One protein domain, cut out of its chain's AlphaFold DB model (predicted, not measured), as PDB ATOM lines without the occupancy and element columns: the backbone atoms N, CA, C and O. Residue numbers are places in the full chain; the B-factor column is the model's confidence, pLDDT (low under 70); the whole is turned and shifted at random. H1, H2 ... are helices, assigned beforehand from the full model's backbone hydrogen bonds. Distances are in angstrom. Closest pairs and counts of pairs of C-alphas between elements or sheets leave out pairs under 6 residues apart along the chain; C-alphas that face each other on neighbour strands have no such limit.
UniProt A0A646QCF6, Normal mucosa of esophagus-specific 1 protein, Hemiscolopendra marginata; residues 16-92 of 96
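Overview. This is residues 16 to 92 of the 96 residues of the protein "Normal mucosa of esophagus-specific 1 protein" of Hemiscolopendra marginata (UniProt A0A646QCF6). One long helix, H2, makes about half the length of an open, drawn-out chain, with the small helix H1 near its first residue. From its other end a wide, looping stretch, residues 48 to 82, leads to H3, which stands free at the far end. The 77 printed residues hold three named helices, H1, H2 and H3 in chain order, and no named strand; the class is all helix. The whole is extended, with a radius of gyration of the C-alphas of 21.6 A and spans of 72 by 33 by 12 A.

Along the chain. H2, residues 24 to 47, runs 35.0 A from C-alpha 24 at (-29.585, 51.263, -5.939) to C-alpha 47 at (-10.395, 24.675, -18.305). H1 is residues 16 to 20. H3, residues 83 to 92, is 14.4 A long and ends at (11.817, 5.074, -20.880).

Arrangement. H2 and H1 are close but not clearly touching; their closest C-alphas, those of Ile 25 and Leu 18, are 6.2 A apart. H3 is apart from H1 and H2. In H1, H2 and H3 every O i to N i+4 pair is within hydrogen-bond range.

Size, cuts and confidence. The C-alphas farthest apart, those of Lys 20 and Glu 91, are 71.9 A apart. The printed part has no cut. The link from H1 to H2 is tight, and that from H2 to H3 is long, with 35 residues. Residues 49 to 50 and 55 to 57 have pLDDT under 70.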
ATOM      1  N   ARG A  16     -37.760  49.237 -14.011       77.19
ATOM      2  CA  ARG A  16     -38.686  50.197 -13.387       77.19
ATOM      3  C   ARG A  16     -38.297  50.580 -11.953       77.19
ATOM      4  O   ARG A  16     -38.473  51.738 -11.589       77.19
ATOM      5  N   ALA A  17     -37.768  49.648 -11.160       77.25
ATOM      6  CA  ALA A  17     -37.313  49.926  -9.798       77.25
ATOM      7  C   ALA A  17     -35.992  50.708  -9.790       77.25
ATOM      8  O   ALA A  17     -35.861  51.660  -9.029       77.25
ATOM      9  N   LEU A  18     -35.076  50.389 -10.712       78.12
ATOM     10  CA  LEU A  18     -33.810  51.113 -10.887       78.12
ATOM     11  C   LEU A  18     -34.022  52.578 -11.309       78.12
ATOM     12  O   LEU A  18     -33.299  53.457 -10.856       78.12
ATOM     13  N   LYS A  19     -35.044  52.862 -12.131       78.62
ATOM     14  CA  LYS A  19     -35.411  54.243 -12.501       78.62
ATOM     15  C   LYS A  19     -36.055  55.020 -11.345       78.62
ATOM     16  O   LYS A  19     -35.999  56.245 -11.330       78.62
ATOM     17  N   LYS A  20     -36.703  54.319 -10.409       84.88
ATOM     18  CA  LYS A  20     -37.394  54.921  -9.260       84.88
ATOM     19  C   LYS A  20     -36.440  55.240  -8.102       84.88
ATOM     20  O   LYS A  20     -36.691  56.204  -7.391       84.88
ATOM     21  N   TYR A  21     -35.371  54.457  -7.951       83.69
ATOM     22  CA  TYR A  21     -34.383  54.563  -6.874       83.69
ATOM     23  C   TYR A  21     -32.958  54.539  -7.461       83.69
ATOM     24  O   TYR A  21     -32.351  53.465  -7.569       83.69
ATOM     25  N   PRO A  22     -32.425  55.691  -7.909       81.44
ATOM     26  CA  PRO A  22     -31.122  55.759  -8.575       81.44
ATOM     27  C   PRO A  22     -29.946  55.364  -7.668       81.44
ATOM     28  O   PRO A  22     -28.916  54.906  -8.160       81.44
ATOM     29  N   GLU A  23     -30.099  55.470  -6.350       86.56
ATOM     30  CA  GLU A  23     -29.109  55.062  -5.348       86.56
ATOM     31  C   GLU A  23     -28.820  53.549  -5.341       86.56
ATOM     32  O   GLU A  23     -27.758  53.121  -4.891       86.56
ATOM     33  N   ILE A  24     -29.725  52.729  -5.885       86.25
ATOM     34  CA  ILE A  24     -29.585  51.263  -5.939       86.25
ATOM     35  C   ILE A  24     -28.732  50.820  -7.142       86.25
ATOM     36  O   ILE A  24     -28.153  49.731  -7.134       86.25
ATOM     37  N   ILE A  25     -28.604  51.668  -8.167       86.44
ATOM     38  CA  ILE A  25     -27.846  51.394  -9.398       86.44
ATOM     39  C   ILE A  25     -26.381  51.006  -9.116       86.44
ATOM     40  O   ILE A  25     -25.962  49.957  -9.614       86.44
ATOM     41  N   PRO A  26     -25.590  51.762  -8.325       90.38
ATOM     42  CA  PRO A  26     -24.203  51.385  -8.045       90.38
ATOM     43  C   PRO A  26     -24.095  50.068  -7.266       90.38
ATOM     44  O   PRO A  26     -23.210  49.263  -7.549       90.38
ATOM     45  N   LEU A  27     -25.022  49.808  -6.337       90.19
ATOM     46  CA  LEU A  27     -25.031  48.579  -5.541       90.19
ATOM     47  C   LEU A  27     -25.269  47.346  -6.425       90.19
ATOM     48  O   LEU A  27     -24.503  46.383  -6.376       90.19
ATOM     49  N   VAL A  28     -26.299  47.394  -7.273       89.69
ATOM     50  CA  VAL A  28     -26.614  46.306  -8.212       89.69
ATOM     51  C   VAL A  28     -25.517  46.152  -9.264       89.69
ATOM     52  O   VAL A  28     -25.216  45.029  -9.657       89.69
ATOM     53  N   GLY A  29     -24.875  47.247  -9.677       91.38
ATOM     54  CA  GLY A  29     -23.733  47.216 -10.589       91.38
ATOM     55  C   GLY A  29     -22.555  46.415 -10.031       91.38
ATOM     56  O   GLY A  29     -22.069  45.507 -10.701       91.38
ATOM     57  N   ILE A  30     -22.136  46.689  -8.791       95.00
ATOM     58  CA  ILE A  30     -21.017  45.973  -8.151       95.00
ATOM     59  C   ILE A  30     -21.349  44.489  -7.975       95.00
ATOM     60  O   ILE A  30     -20.535  43.634  -8.321       95.00
ATOM     61  N   ILE A  31     -22.554  44.176  -7.488       95.19
ATOM     62  CA  ILE A  31     -23.001  42.787  -7.309       95.19
ATOM     63  C   ILE A  31     -23.057  42.069  -8.663       95.19
ATOM     64  O   ILE A  31     -22.571  40.948  -8.783       95.19
ATOM     65  N   GLY A  32     -23.582  42.727  -9.698       94.44
ATOM     66  CA  GLY A  32     -23.638  42.187 -11.054       94.44
ATOM     67  C   GLY A  32     -22.250  41.868 -11.608       94.44
ATOM     68  O   GLY A  32     -22.017  40.751 -12.069       94.44
ATOM     69  N   VAL A  33     -21.305  42.808 -11.500       96.12
ATOM     70  CA  VAL A  33     -19.909  42.594 -11.919       96.12
ATOM     71  C   VAL A  33     -19.264  41.456 -11.125       96.12
ATOM     72  O   VAL A  33     -18.590  40.614 -11.718       96.12
ATOM     73  N   ALA A  34     -19.505  41.376  -9.814       96.19
ATOM     74  CA  ALA A  34     -18.969  40.311  -8.973       96.19
ATOM     75  C   ALA A  34     -19.515  38.931  -9.378       96.19
ATOM     76  O   ALA A  34     -18.738  38.001  -9.582       96.19
ATOM     77  N   CYS A  35     -20.831  38.798  -9.563       96.44
ATOM     78  CA  CYS A  35     -21.456  37.544  -9.984       96.44
ATOM     79  C   CYS A  35     -20.956  37.092 -11.363       96.44
ATOM     80  O   CYS A  35     -20.593  35.928 -11.528       96.44
ATOM     81  N   VAL A  36     -20.884  38.006 -12.337       96.75
ATOM     82  CA  VAL A  36     -20.352  37.700 -13.675       96.75
ATOM     83  C   VAL A  36     -18.879  37.293 -13.593       96.75
ATOM     84  O   VAL A  36     -18.490  36.291 -14.194       96.75
ATOM     85  N   GLY A  37     -18.074  38.014 -12.809       95.75
ATOM     86  CA  GLY A  37     -16.663  37.700 -12.587       95.75
ATOM     87  C   GLY A  37     -16.456  36.317 -11.968       95.75
ATOM     88  O   GLY A  37     -15.618  35.557 -12.445       95.75
ATOM     89  N   VAL A  38     -17.260  35.949 -10.966       95.81
ATOM     90  CA  VAL A  38     -17.207  34.626 -10.321       95.81
ATOM     91  C   VAL A  38     -17.561  33.514 -11.301       95.81
ATOM     92  O   VAL A  38     -16.860  32.501 -11.348       95.81
ATOM     93  N   VAL A  39     -18.613  33.685 -12.104       96.25
ATOM     94  CA  VAL A  39     -19.013  32.679 -13.099       96.25
ATOM     95  C   VAL A  39     -17.922  32.513 -14.158       96.25
ATOM     96  O   VAL A  39     -17.504  31.389 -14.436       96.25
ATOM     97  N   ALA A  40     -17.406  33.619 -14.699       93.75
ATOM     98  CA  ALA A  40     -16.330  33.592 -15.687       93.75
ATOM     99  C   ALA A  40     -15.057  32.931 -15.132       93.75
ATOM    100  O   ALA A  40     -14.455  32.085 -15.795       93.75
ATOM    101  N   TYR A  41     -14.677  33.266 -13.896       91.06
ATOM    102  CA  TYR A  41     -13.507  32.689 -13.240       91.06
ATOM    103  C   TYR A  41     -13.691  31.199 -12.934       91.06
ATOM    104  O   TYR A  41     -12.771  30.415 -13.143       91.06
ATOM    105  N   SER A  42     -14.890  30.782 -12.525       91.12
ATOM    106  CA  SER A  42     -15.199  29.367 -12.280       91.12
ATOM    107  C   SER A  42     -15.036  28.534 -13.552       91.12
ATOM    108  O   SER A  42     -14.387  27.490 -13.527       91.12
ATOM    109  N   ILE A  43     -15.554  29.020 -14.687       91.50
ATOM    110  CA  ILE A  43     -15.382  28.361 -15.991       91.50
ATOM    111  C   ILE A  43     -13.897  28.318 -16.378       91.50
ATOM    112  O   ILE A  43     -13.407  27.276 -16.812       91.50
ATOM    113  N   TYR A  44     -13.160  29.414 -16.177       87.69
ATOM    114  CA  TYR A  44     -11.716  29.462 -16.422       87.69
ATOM    115  C   TYR A  44     -10.931  28.449 -15.570       87.69
ATOM    116  O   TYR A  44     -10.023  27.788 -16.071       87.69
ATOM    117  N   CYS A  45     -11.287  28.275 -14.296       85.62
ATOM    118  CA  CYS A  45     -10.648  27.287 -13.427       85.62
ATOM    119  C   CYS A  45     -10.862  25.854 -13.921       85.62
ATOM    120  O   CYS A  45      -9.933  25.054 -13.861       85.62
ATOM    121  N   PHE A  46     -12.042  25.527 -14.452       84.31
ATOM    122  CA  PHE A  46     -12.304  24.187 -14.982       84.31
ATOM    123  C   PHE A  46     -11.545  23.873 -16.276       84.31
ATOM    124  O   PHE A  46     -11.276  22.705 -16.549       84.31
ATOM    125  N   THR A  47     -11.184  24.881 -17.077       80.19
ATOM    126  CA  THR A  47     -10.395  24.675 -18.305       80.19
ATOM    127  C   THR A  47      -8.888  24.639 -18.051       80.19
ATOM    128  O   THR A  47      -8.129  24.180 -18.909       80.19
ATOM    129  N   LYS A  48      -8.427  25.088 -16.878       77.88
ATOM    130  CA  LYS A  48      -7.013  25.059 -16.500       77.88
ATOM    131  C   LYS A  48      -6.536  23.637 -16.196       77.88
ATOM    132  O   LYS A  48      -7.147  22.904 -15.427       77.88
ATOM    133  N   SER A  49      -5.365  23.293 -16.738       67.12
ATOM    134  CA  SER A  49      -4.677  22.016 -16.498       67.12
ATOM    135  C   SER A  49      -4.300  21.778 -15.034       67.12
ATOM    136  O   SER A  49      -4.109  20.630 -14.642       67.12
ATOM    137  N   ASP A  50      -4.197  22.851 -14.245       69.19
ATOM    138  CA  ASP A  50      -3.782  22.810 -12.839       69.19
ATOM    139  C   ASP A  50      -4.890  22.286 -11.911       69.19
ATOM    140  O   ASP A  50      -4.614  21.869 -10.786       69.19
ATOM    141  N   VAL A  51      -6.148  22.264 -12.372       72.50
ATOM    142  CA  VAL A  51      -7.272  21.725 -11.604       72.50
ATOM    143  C   VAL A  51      -7.460  20.249 -11.945       72.50
ATOM    144  O   VAL A  51      -7.904  19.861 -13.027       72.50
ATOM    145  N   ILE A  52      -7.099  19.398 -10.988       70.50
ATOM    146  CA  ILE A  52      -7.181  17.943 -11.109       70.50
ATOM    147  C   ILE A  52      -8.570  17.503 -10.650       70.50
ATOM    148  O   ILE A  52      -8.832  17.387  -9.456       70.50
ATOM    149  N   LEU A  53      -9.461  17.248 -11.606       75.00
ATOM    150  CA  LEU A  53     -10.769  16.643 -11.322       75.00
ATOM    151  C   LEU A  53     -10.695  15.112 -11.209       75.00
ATOM    152  O   LEU A  53     -11.570  14.495 -10.615       75.00
ATOM    153  N   ASP A  54      -9.640  14.503 -11.752       72.50
ATOM    154  CA  ASP A  54      -9.411  13.061 -11.739       72.50
ATOM    155  C   ASP A  54      -7.965  12.774 -11.324       72.50
ATOM    156  O   ASP A  54      -7.020  13.192 -11.996       72.50
ATOM    157  N   ARG A  55      -7.802  12.084 -10.189       67.19
ATOM    158  CA  ARG A  55      -6.501  11.779  -9.571       67.19
ATOM    159  C   ARG A  55      -5.774  10.619 -10.272       67.19
ATOM    160  O   ARG A  55      -4.613  10.382  -9.968       67.19
ATOM    161  N   SER A  56      -6.430   9.909 -11.195       61.06
ATOM    162  CA  SER A  56      -5.886   8.705 -11.841       61.06
ATOM    163  C   SER A  56      -5.051   8.971 -13.104       61.06
ATOM    164  O   SER A  56      -4.573   8.022 -13.722       61.06
ATOM    165  N   LYS A  57      -4.905  10.227 -13.540       67.62
ATOM    166  CA  LYS A  57      -4.164  10.585 -14.764       67.62
ATOM    167  C   LYS A  57      -2.728  11.008 -14.450       67.62
ATOM    168  O   LYS A  57      -2.442  11.390 -13.318       67.62
ATOM    169  N   ALA A  58      -1.877  10.972 -15.485       72.12
ATOM    170  CA  ALA A  58      -0.485  11.430 -15.470       72.12
ATOM    171  C   ALA A  58      -0.303  12.699 -14.618       72.12
ATOM    172  O   ALA A  58      -1.181  13.579 -14.635       72.12
ATOM    173  N   PRO A  59       0.806  12.797 -13.868       77.69
ATOM    174  CA  PRO A  59       0.976  13.826 -12.868       77.69
ATOM    175  C   PRO A  59       0.823  15.241 -13.452       77.69
ATOM    176  O   PRO A  59       1.135  15.492 -14.618       77.69
ATOM    177  N   PRO A  60       0.343  16.212 -12.659       74.69
ATOM    178  CA  PRO A  60      -0.121  17.504 -13.176       74.69
ATOM    179  C   PRO A  60       0.941  18.283 -13.952       74.69
ATOM    180  O   PRO A  60       0.632  18.916 -14.956       74.69
ATOM    181  N   TRP A  61       2.200  18.191 -13.521       75.94
ATOM    182  CA  TRP A  61       3.333  18.863 -14.157       75.94
ATOM    183  C   TRP A  61       3.671  18.321 -15.549       75.94
ATOM    184  O   TRP A  61       4.280  19.026 -16.346       75.94
ATOM    185  N   GLU A  62       3.260  17.098 -15.875       77.50
ATOM    186  CA  GLU A  62       3.467  16.496 -17.194       77.50
ATOM    187  C   GLU A  62       2.458  16.961 -18.239       77.50
ATOM    188  O   GLU A  62       2.742  16.928 -19.434       77.50
ATOM    189  N   ARG A  63       1.290  17.425 -17.793       76.38
ATOM    190  CA  ARG A  63       0.202  17.891 -18.664       76.38
ATOM    191  C   ARG A  63       0.359  19.353 -19.081       76.38
ATOM    192  O   ARG A  63      -0.393  19.836 -19.926       76.38
ATOM    193  N   ILE A  64       1.292  20.065 -18.459       79.44
ATOM    194  CA  ILE A  64       1.538  21.485 -18.686       79.44
ATOM    195  C   ILE A  64       2.337  21.651 -19.978       79.44
ATOM    196  O   ILE A  64       3.435  21.117 -20.111       79.44
ATOM    197  N   ASN A  65       1.816  22.449 -20.912       81.31
ATOM    198  CA  ASN A  65       2.588  22.860 -22.077       81.31
ATOM    199  C   ASN A  65       3.536  24.016 -21.692       81.31
ATOM    200  O   ASN A  65       3.041  25.100 -21.368       81.31
ATOM    201  N   PRO A  66       4.870  23.831 -21.749       81.00
ATOM    202  CA  PRO A  66       5.835  24.882 -21.423       81.00
ATOM    203  C   PRO A  66       5.780  26.080 -22.379       81.00
ATOM    204  O   PRO A  66       6.196  27.170 -22.008       81.00
ATOM    205  N   GLU A  67       5.265  25.905 -23.598       81.56
ATOM    206  CA  GLU A  67       5.216  26.961 -24.619       81.56
ATOM    207  C   GLU A  67       4.023  27.907 -24.443       81.56
ATOM    208  O   GLU A  67       3.964  28.965 -25.070       81.56
ATOM    209  N   GLN A  68       3.062  27.540 -23.592       82.00
ATOM    210  CA  GLN A  68       1.884  28.353 -23.331       82.00
ATOM    211  C   GLN A  68       2.038  29.156 -22.035       82.00
ATOM    212  O   GLN A  68       2.585  28.653 -21.047       82.00
ATOM    213  N   PRO A  69       1.512  30.392 -21.990       81.69
ATOM    214  CA  PRO A  69       1.483  31.176 -20.769       81.69
ATOM    215  C   PRO A  69       0.595  30.501 -19.722       81.69
ATOM    216  O   PRO A  69      -0.618  30.342 -19.878       81.69
ATOM    217  N   GLN A  70       1.203  30.104 -18.604       77.25
ATOM    218  CA  GLN A  70       0.485  29.418 -17.529       77.25
ATOM    219  C   GLN A  70      -0.360  30.357 -16.660       77.25
ATOM    220  O   GLN A  70      -1.250  29.886 -15.955       77.25
ATOM    221  N   LYS A  71      -0.134  31.669 -16.712       83.19
ATOM    222  CA  LYS A  71      -0.828  32.662 -15.879       83.19
ATOM    223  C   LYS A  71      -1.583  33.657 -16.758       83.19
ATOM    224  O   LYS A  71      -1.289  33.782 -17.941       83.19
ATOM    225  N   LEU A  72      -2.543  34.371 -16.167       83.12
ATOM    226  CA  LEU A  72      -3.312  35.417 -16.858       83.12
ATOM    227  C   LEU A  72      -2.409  36.513 -17.439       83.12
ATOM    228  O   LEU A  72      -2.692  37.052 -18.501       83.12
ATOM    229  N   LEU A  73      -1.311  36.810 -16.747       84.06
ATOM    230  CA  LEU A  73      -0.263  37.709 -17.196       84.06
ATOM    231  C   LEU A  73       1.064  36.977 -17.041       84.06
ATOM    232  O   LEU A  73       1.389  36.498 -15.951       84.06
ATOM    233  N   VAL A  74       1.818  36.876 -18.129       85.88
ATOM    234  CA  VAL A  74       3.161  36.303 -18.114       85.88
ATOM    235  C   VAL A  74       4.121  37.337 -18.671       85.88
ATOM    236  O   VAL A  74       3.979  37.784 -19.805       85.88
ATOM    237  N   VAL A  75       5.095  37.721 -17.852       82.62
ATOM    238  CA  VAL A  75       6.192  38.604 -18.241       82.62
ATOM    239  C   VAL A  75       7.454  37.751 -18.246       82.62
ATOM    240  O   VAL A  75       7.764  37.147 -17.225       82.62
ATOM    241  N   GLN A  76       8.136  37.683 -19.395       82.00
ATOM    242  CA  GLN A  76       9.412  36.971 -19.582       82.00
ATOM    243  C   GLN A  76       9.369  35.494 -19.136       82.00
ATOM    244  O   GLN A  76       9.942  35.096 -18.126       82.00
ATOM    245  N   GLN A  77       8.653  34.658 -19.893       80.62
ATOM    246  CA  GLN A  77       8.588  33.219 -19.628       80.62
ATOM    247  C   GLN A  77       9.915  32.523 -19.971       80.62
ATOM    248  O   GLN A  77      10.245  32.353 -21.143       80.62
ATOM    249  N   GLU A  78      10.644  32.075 -18.948       80.56
ATOM    250  CA  GLU A  78      11.914  31.338 -19.091       80.56
ATOM    251  C   GLU A  78      11.728  29.820 -19.282       80.56
ATOM    252  O   GLU A  78      12.623  29.126 -19.763       80.56
ATOM    253  N   TYR A  79      10.562  29.275 -18.919       79.00
ATOM    254  CA  TYR A  79      10.311  27.835 -18.991       79.00
ATOM    255  C   TYR A  79      10.062  27.397 -20.440       79.00
ATOM    256  O   TYR A  79       8.994  27.645 -20.994       79.00
ATOM    257  N   LYS A  80      11.066  26.758 -21.052       81.94
ATOM    258  CA  LYS A  80      11.037  26.259 -22.434       81.94
ATOM    259  C   LYS A  80      11.153  24.741 -22.474       81.94
ATOM    260  O   LYS A  80      11.714  24.104 -21.585       81.94
ATOM    261  N   LYS A  81      10.628  24.165 -23.547       82.50
ATOM    262  CA  LYS A  81      10.655  22.730 -23.810       82.50
ATOM    263  C   LYS A  81      12.096  22.225 -23.966       82.50
ATOM    264  O   LYS A  81      12.812  22.680 -24.853       82.50
ATOM    265  N   ASN A  82      12.512  21.276 -23.124       86.56
ATOM    266  CA  ASN A  82      13.826  20.642 -23.242       86.56
ATOM    267  C   ASN A  82      13.735  19.387 -24.141       86.56
ATOM    268  O   ASN A  82      13.032  18.438 -23.774       86.56
ATOM    269  N   PRO A  83      14.441  19.342 -25.288       86.31
ATOM    270  CA  PRO A  83      14.412  18.196 -26.198       86.31
ATOM    271  C   PRO A  83      15.016  16.915 -25.602       86.31
ATOM    272  O   PRO A  83      14.637  15.821 -26.017       86.31
ATOM    273  N   GLU A  84      15.931  17.013 -24.637       86.50
ATOM    274  CA  GLU A  84      16.552  15.847 -23.988       86.50
ATOM    275  C   GLU A  84      15.551  15.110 -23.095       86.50
ATOM    276  O   GLU A  84      15.448  13.886 -23.147       86.50
ATOM    277  N   LEU A  85      14.738  15.865 -22.348       84.56
ATOM    278  CA  LEU A  85      13.671  15.307 -21.514       84.56
ATOM    279  C   LEU A  85      12.601  14.601 -22.355       84.56
ATOM    280  O   LEU A  85      12.069  13.579 -21.933       84.56
ATOM    281  N   GLU A  86      12.289  15.102 -23.555       83.56
ATOM    282  CA  GLU A  86      11.355  14.418 -24.457       83.56
ATOM    283  C   GLU A  86      11.902  13.108 -25.014       83.56
ATOM    284  O   GLU A  86      11.152  12.139 -25.135       83.56
ATOM    285  N   LYS A  87      13.190  13.070 -25.370       88.31
ATOM    286  CA  LYS A  87      13.830  11.838 -25.845       88.31
ATOM    287  C   LYS A  87      13.832  10.778 -24.749       88.31
ATOM    288  O   LYS A  87      13.361   9.673 -24.993       88.31
ATOM    289  N   LEU A  88      14.221  11.155 -23.531       86.12
ATOM    290  CA  LEU A  88      14.188  10.264 -22.370       86.12
ATOM    291  C   LEU A  88      12.781   9.721 -22.091       86.12
ATOM    292  O   LEU A  88      12.633   8.534 -21.825       86.12
ATOM    293  N   LYS A  89      11.737  10.550 -22.210       82.88
ATOM    294  CA  LYS A  89      10.345  10.082 -22.077       82.88
ATOM    295  C   LYS A  89       9.963   9.051 -23.140       82.88
ATOM    296  O   LYS A  89       9.308   8.064 -22.826       82.88
ATOM    297  N   ARG A  90      10.387   9.256 -24.391       84.44
ATOM    298  CA  ARG A  90      10.139   8.300 -25.486       84.44
ATOM    299  C   ARG A  90      10.884   6.980 -25.285       84.44
ATOM    300  O   ARG A  90      10.360   5.942 -25.670       84.44
ATOM    301  N   GLU A  91      12.082   7.028 -24.711       87.50
ATOM    302  CA  GLU A  91      12.940   5.858 -24.481       87.50
ATOM    303  C   GLU A  91      12.520   5.045 -23.249       87.50
ATOM    304  O   GLU A  91      12.528   3.817 -23.294       87.50
ATOM    305  N   MET A  92      12.129   5.715 -22.163       82.62
ATOM    306  CA  MET A  92      11.817   5.074 -20.880       82.62
ATOM    307  C   MET A  92      10.350   4.635 -20.752       82.62
ATOM    308  O   MET A  92      10.033   3.828 -19.878       82.62
TER     309      MET A  92